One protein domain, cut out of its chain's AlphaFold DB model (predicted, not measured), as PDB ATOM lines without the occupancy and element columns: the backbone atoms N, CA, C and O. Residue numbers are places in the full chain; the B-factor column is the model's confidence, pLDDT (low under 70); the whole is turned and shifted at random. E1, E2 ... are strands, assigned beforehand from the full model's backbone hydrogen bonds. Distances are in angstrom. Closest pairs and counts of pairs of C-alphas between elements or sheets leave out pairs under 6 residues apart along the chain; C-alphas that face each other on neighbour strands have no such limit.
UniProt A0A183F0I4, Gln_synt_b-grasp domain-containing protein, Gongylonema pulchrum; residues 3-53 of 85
ATOM      1  N   ASN A   3      10.480  36.353  45.200       96.69
ATOM      2  CA  ASN A   3       9.846  35.614  46.277       96.69
ATOM      3  C   ASN A   3       9.606  34.167  45.839       96.69
ATOM      4  O   ASN A   3       9.684  33.837  44.654       96.69
ATOM      5  N   PHE A   4       9.334  33.318  46.816       96.44
ATOM      6  CA  PHE A   4       8.929  31.931  46.643       96.44
ATOM      7  C   PHE A   4       7.963  31.544  47.769       96.44
ATOM      8  O   PHE A   4       7.841  32.260  48.766       96.44
ATOM      9  N   ASP A   5       7.296  30.401  47.610       95.69
ATOM     10  CA  ASP A   5       6.439  29.821  48.645       95.69
ATOM     11  C   ASP A   5       7.292  29.206  49.764       95.69
ATOM     12  O   ASP A   5       7.847  28.111  49.630       95.69
ATOM     13  N   GLY A   6       7.382  29.916  50.888       95.56
ATOM     14  CA  GLY A   6       8.122  29.475  52.063       95.56
ATOM     15  C   GLY A   6       7.489  28.284  52.775       95.56
ATOM     16  O   GLY A   6       8.169  27.603  53.541       95.56
ATOM     17  N   SER A   7       6.203  27.991  52.554       94.94
ATOM     18  CA  SER A   7       5.561  26.837  53.194       94.94
ATOM     19  C   SER A   7       6.069  25.517  52.613       94.94
ATOM     20  O   SER A   7       6.286  24.559  53.357       94.94
ATOM     21  N   SER A   8       6.396  25.509  51.318       95.38
ATOM     22  CA  SER A   8       7.005  24.375  50.614       95.38
ATOM     23  C   SER A   8       8.472  24.118  51.000       95.38
ATOM     24  O   SER A   8       9.012  23.057  50.696       95.38
ATOM     25  N   THR A   9       9.123  25.059  51.697       95.44
ATOM     26  CA  THR A   9      10.515  24.936  52.176       95.44
ATOM     27  C   THR A   9      10.632  24.901  53.704       95.44
ATOM     28  O   THR A   9      11.739  24.917  54.242       95.44
ATOM     29  N   GLY A  10       9.504  24.869  54.425       93.06
ATOM     30  CA  GLY A  10       9.473  24.893  55.892       93.06
ATOM     31  C   GLY A  10       9.874  26.236  56.518       93.06
ATOM     32  O   GLY A  10      10.208  26.286  57.699       93.06
ATOM     33  N   GLN A  11       9.853  27.324  55.744       93.19
ATOM     34  CA  GLN A  11      10.190  28.682  56.187       93.19
ATOM     35  C   GLN A  11       8.960  29.536  56.532       93.19
ATOM     36  O   GLN A  11       9.103  30.547  57.216       93.19
ATOM     37  N   ALA A  12       7.761  29.111  56.127       91.50
ATOM     38  CA  ALA A  12       6.486  29.722  56.494       91.50
ATOM     39  C   ALA A  12       5.449  28.655  56.890       91.50
ATOM     40  O   ALA A  12       5.583  27.477  56.553       91.50
ATOM     41  N   ARG A  13       4.402  29.045  57.627       84.00
ATOM     42  CA  ARG A  13       3.313  28.126  58.003       84.00
ATOM     43  C   ARG A  13       2.313  27.979  56.855       84.00
ATOM     44  O   ARG A  13       1.915  28.969  56.250       84.00
ATOM     45  N   SER A  14       1.862  26.748  56.606       72.44
ATOM     46  CA  SER A  14       0.801  26.471  55.627       72.44
ATOM     47  C   SER A  14      -0.516  27.156  56.023       72.44
ATOM     48  O   SER A  14      -0.875  27.188  57.203       72.44
ATOM     49  N   GLY A  15      -1.220  27.726  55.041       68.31
ATOM     50  CA  GLY A  15      -2.494  28.432  55.234       68.31
ATOM     51  C   GLY A  15      -2.384  29.870  55.762       68.31
ATOM     52  O   GLY A  15      -3.410  30.490  56.031       68.31
ATOM     53  N   GLN A  16      -1.169  30.406  55.913       72.44
ATOM     54  CA  GLN A  16      -0.909  31.830  56.150       72.44
ATOM     55  C   GLN A  16      -0.273  32.463  54.906       72.44
ATOM     56  O   GLN A  16      -0.004  31.774  53.920       72.44
ATOM     57  N   ASP A  17      -0.042  33.775  54.952       83.38
ATOM     58  CA  ASP A  17       0.813  34.446  53.976       83.38
ATOM     59  C   ASP A  17       2.204  33.789  53.999       83.38
ATOM     60  O   ASP A  17       2.924  33.833  55.000       83.38
ATOM     61  N   SER A  18       2.497  33.070  52.918       91.00
ATOM     62  CA  SER A  18       3.647  32.177  52.775       91.00
ATOM     63  C   SER A  18       4.759  32.797  51.938       91.00
ATOM     64  O   SER A  18       5.793  32.154  51.731       91.00
ATOM     65  N   ASP A  19       4.579  34.046  51.495       94.38
ATOM     66  CA  ASP A  19       5.578  34.750  50.709       94.38
ATOM     67  C   ASP A  19       6.877  34.898  51.503       94.38
ATOM     68  O   ASP A  19       6.944  35.531  52.560       94.38
ATOM     69  N   THR A  20       7.938  34.303  50.962       96.06
ATOM     70  CA  THR A  20       9.305  34.478  51.447       96.06
ATOM     71  C   THR A  20      10.121  35.173  50.373       96.06
ATOM     72  O   THR A  20      10.212  34.713  49.236       96.06
ATOM     73  N   TYR A  21      10.724  36.301  50.726       97.75
ATOM     74  CA  TYR A  21      11.394  37.198  49.798       97.75
ATOM     75  C   TYR A  21      12.871  36.866  49.647       97.75
ATOM     76  O   TYR A  21      13.574  36.619  50.624       97.75
ATOM     77  N   LEU A  22      13.355  36.943  48.411       98.50
ATOM     78  CA  LEU A  22      14.748  36.768  48.022       98.50
ATOM     79  C   LEU A  22      15.391  38.134  47.773       98.50
ATOM     80  O   LEU A  22      15.037  38.853  46.827       98.50
ATOM     81  N   LYS A  23      16.382  38.464  48.603       98.12
ATOM     82  CA  LYS A  23      17.250  39.633  48.449       98.12
ATOM     83  C   LYS A  23      18.610  39.192  47.891       98.12
ATOM     84  O   LYS A  23      19.352  38.534  48.619       98.12
ATOM     85  N   PRO A  24      18.975  39.565  46.652       98.38
ATOM     86  CA  PRO A  24      20.288  39.254  46.089       98.38
ATOM     87  C   PRO A  24      21.434  39.818  46.938       98.38
ATOM     88  O   PRO A  24      21.373  40.971  47.369       98.38
ATOM     89  N   VAL A  25      22.481  39.020  47.149       98.19
ATOM     90  CA  VAL A  25      23.659  39.410  47.949       98.19
ATOM     91  C   VAL A  25      24.998  39.107  47.285       98.19
ATOM     92  O   VAL A  25      25.991  39.757  47.602       98.19
ATOM     93  N   ALA A  26      25.037  38.148  46.364       98.38
ATOM     94  CA  ALA A  26      26.193  37.873  45.519       98.38
ATOM     95  C   ALA A  26      25.722  37.254  44.202       98.38
ATOM     96  O   ALA A  26      24.652  36.644  44.142       98.38
ATOM     97  N   HIS A  27      26.521  37.394  43.148       98.25
ATOM     98  CA  HIS A  27      26.270  36.727  41.879       98.25
ATOM     99  C   HIS A  27      27.563  36.150  41.311       98.25
ATOM    100  O   HIS A  27      28.646  36.691  41.530       98.25
ATOM    101  N   TYR A  28      27.423  35.075  40.544       98.38
ATOM    102  CA  TYR A  28      28.523  34.347  39.922       98.38
ATOM    103  C   TYR A  28      28.158  34.020  38.465       98.38
ATOM    104  O   TYR A  28      26.969  33.894  38.155       98.38
ATOM    105  N   PRO A  29      29.130  33.914  37.540       98.44
ATOM    106  CA  PRO A  29      28.877  33.360  36.211       98.44
ATOM    107  C   PRO A  29      28.259  31.964  36.320       98.44
ATOM    108  O   PRO A  29      28.691  31.175  37.155       98.44
ATOM    109  N   ASP A  30      27.256  31.667  35.497       98.50
ATOM    110  CA  ASP A  30      26.619  30.349  35.488       98.50
ATOM    111  C   ASP A  30      27.447  29.350  34.650       98.50
ATOM    112  O   ASP A  30      27.543  29.529  33.431       98.50
ATOM    113  N   PRO A  31      28.056  28.310  35.258       98.06
ATOM    114  CA  PRO A  31      28.879  27.342  34.536       98.06
ATOM    115  C   PRO A  31      28.059  26.312  33.742       98.06
ATOM    116  O   PRO A  31      28.633  25.594  32.929       98.06
ATOM    117  N   PHE A  32      26.743  26.221  33.965       98.25
ATOM    118  CA  PHE A  32      25.857  25.274  33.287       98.25
ATOM    119  C   PHE A  32      25.227  25.901  32.043       98.25
ATOM    120  O   PHE A  32      25.248  25.303  30.971       98.25
ATOM    121  N   LEU A  33      24.682  27.114  32.182       98.06
ATOM    122  CA  LEU A  33      24.041  27.837  31.078       98.06
ATOM    123  C   LEU A  33      25.029  28.673  30.249       98.06
ATOM    124  O   LEU A  33      24.752  28.975  29.088       98.06
ATOM    125  N   GLY A  34      26.172  29.064  30.824       96.00
ATOM    126  CA  GLY A  34      27.214  29.835  30.145       96.00
ATOM    127  C   GLY A  34      26.784  31.237  29.687       96.00
ATOM    128  O   GLY A  34      25.730  31.764  30.055       96.00
ATOM    129  N   GLY A  35      27.626  31.872  28.865       97.38
ATOM    130  CA  GLY A  35      27.355  33.185  28.273       97.38
ATOM    131  C   GLY A  35      27.176  34.298  29.312       97.38
ATOM    132  O   GLY A  35      28.019  34.499  30.186       97.38
ATOM    133  N   HIS A  36      26.076  35.043  29.203       98.00
ATOM    134  CA  HIS A  36      25.749  36.140  30.119       98.00
ATOM    135  C   HIS A  36      24.882  35.710  31.316       98.00
ATOM    136  O   HIS A  36      24.545  36.560  32.144       98.00
ATOM    137  N   ASN A  37      24.546  34.420  31.433       98.50
ATOM    138  CA  ASN A  37      23.720  33.899  32.523       98.50
ATOM    139  C   ASN A  37      24.456  33.950  33.871       98.50
ATOM    140  O   ASN A  37      25.693  33.932  33.934       98.50
ATOM    141  N   LYS A  38      23.688  34.055  34.961       98.38
ATOM    142  CA  LYS A  38      24.200  34.263  36.321       98.38
ATOM    143  C   LYS A  38      23.505  33.348  37.320       98.38
ATOM    144  O   LYS A  38      22.284  33.233  37.300       98.38
ATOM    145  N   LEU A  39      24.282  32.828  38.264       98.56
ATOM    146  CA  LEU A  39      23.776  32.295  39.526       98.56
ATOM    147  C   LEU A  39      23.720  33.432  40.546       98.56
ATOM    148  O   LEU A  39      24.675  34.202  40.668       98.56
ATOM    149  N   VAL A  40      22.615  33.544  41.281       98.56
ATOM    150  CA  VAL A  40      22.401  34.612  42.266       98.56
ATOM    151  C   VAL A  40      22.168  33.992  43.636       98.56
ATOM    152  O   VAL A  40      21.189  33.283  43.844       98.56
ATOM    153  N   MET A  41      23.068  34.277  44.578       98.56
ATOM    154  CA  MET A  41      22.889  33.921  45.982       98.56
ATOM    155  C   MET A  41      22.053  35.003  46.667       98.56
ATOM    156  O   MET A  41      22.325  36.198  46.508       98.56
ATOM    157  N   CYS A  42      21.051  34.582  47.438       98.62
ATOM    158  CA  CYS A  42      20.087  35.465  48.086       98.62
ATOM    159  C   CYS A  42      20.019  35.224  49.597       98.62
ATOM    160  O   CYS A  42      20.193  34.106  50.070       98.62
ATOM    161  N   GLU A  43      19.706  36.281  50.340       98.12
ATOM    162  CA  GLU A  43      19.156  36.191  51.692       98.12
ATOM    163  C   GLU A  43      17.633  36.098  51.650       98.12
ATOM    164  O   GLU A  43      17.004  36.619  50.724       98.12
ATOM    165  N   THR A  44      17.049  35.487  52.680       97.94
ATOM    166  CA  THR A  44      15.604  35.276  52.794       97.94
ATOM    167  C   THR A  44      14.969  36.143  53.878       97.94
ATOM    168  O   THR A  44      15.511  36.287  54.983       97.94
ATOM    169  N   PHE A  45      13.804  36.708  53.564       97.12
ATOM    170  CA  PHE A  45      13.003  37.547  54.457       97.12
ATOM    171  C   PHE A  45      11.550  37.067  54.481       97.12
ATOM    172  O   PHE A  45      11.047  36.596  53.465       97.12
ATOM    173  N   ASP A  46      10.893  37.168  55.631       94.44
ATOM    174  CA  ASP A  46       9.470  36.868  55.774       94.44
ATOM    175  C   ASP A  46       8.587  37.983  55.186       94.44
ATOM    176  O   ASP A  46       9.073  39.004  54.688       94.44
ATOM    177  N   ASN A  47       7.273  37.795  55.260       90.25
ATOM    178  CA  ASN A  47       6.293  38.759  54.773       90.25
ATOM    179  C   ASN A  47       6.314  40.120  55.491       90.25
ATOM    180  O   ASN A  47       5.880  41.125  54.933       90.25
ATOM    181  N   ALA A  48       6.869  40.179  56.703       92.06
ATOM    182  CA  ALA A  48       7.100  41.405  57.454       92.06
ATOM    183  C   ALA A  48       8.474  42.029  57.146       92.06
ATOM    184  O   ALA A  48       8.903  42.949  57.848       92.06
ATOM    185  N   MET A  49       9.169  41.538  56.112       94.00
ATOM    186  CA  MET A  49      10.519  41.943  55.717       94.00
ATOM    187  C   MET A  49      11.558  41.770  56.833       94.00
ATOM    188  O   MET A  49      12.573  42.472  56.864       94.00
ATOM    189  N   LYS A  50      11.339  40.819  57.744       95.44
ATOM    190  CA  LYS A  50      12.326  40.417  58.749       95.44
ATOM    191  C   LYS A  50      13.134  39.231  58.227       95.44
ATOM    192  O   LYS A  50      12.592  38.409  57.492       95.44
ATOM    193  N   PRO A  51      14.428  39.104  58.574       97.06
ATOM    194  CA  PRO A  51      15.202  37.925  58.203       97.06
ATOM    195  C   PRO A  51      14.491  36.649  58.669       97.06
ATOM    196  O   PRO A  51      14.102  36.551  59.833       97.06
ATOM    197  N   THR A  52      14.329  35.664  57.783       96.19
ATOM    198  CA  THR A  52      13.761  34.364  58.184       96.19
ATOM    199  C   THR A  52      14.641  33.705  59.249       96.19
ATOM    200  O   THR A  52      15.849  33.944  59.273       96.19
ATOM    201  N   GLY A  53      14.097  32.785  60.052       95.50
ATOM    202  CA  GLY A  53      14.863  32.094  61.103       95.50
ATOM    203  C   GLY A  53      16.135  31.369  60.624       95.50
ATOM    204  O   GLY A  53      17.079  31.222  61.395       95.50
TER     205      GLY A  53
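AT A GLANCE: This is residues 3 to 53 of the 85 residues of the protein "Gln_synt_b-grasp domain-containing protein" of Gongylonema pulchrum (UniProt A0A183F0I4). A long, bent hairpin of E2 and E3 runs along a loose rod, with short E1 beside the first residues of E2. The printed part has 51 residues, 22 of them, under half, in three named strands, E1, E2, E3; the class is all strand. The antiparallel sheet E1 E2 E3 is a meander, each strand the antiparallel neighbour of the one before. The radius of gyration of the C-alphas is 13.5 A, the spans 40 by 19 by 14 A.

IN THESE COORDINATES: E1, residues 3 to 5, begins at C-alpha 3 (9.846, 35.614, 46.277). E2, residues 19 to 29, is 27.5 A long and bends by 67 degrees at residue 26. E3, residues 38 to 45, 21.6 A, ends at C-alpha 45 (13.003, 37.547, 54.457).

HOW THE PARTS SIT: In hairpin E1 and E2, N 4 and O 20 are within hydrogen-bond range, 2.9 A. In hairpin E2 and E3, N 21 and O 45 are, at 2.8 A. E1 and E3 are apart.

THE WHOLE: The C-alphas farthest apart, of Gly 15 and Gly 35, are 40.5 A apart. The link E1 to E2 is long. The printed part has no cut; residue 15 is under pLDDT 70.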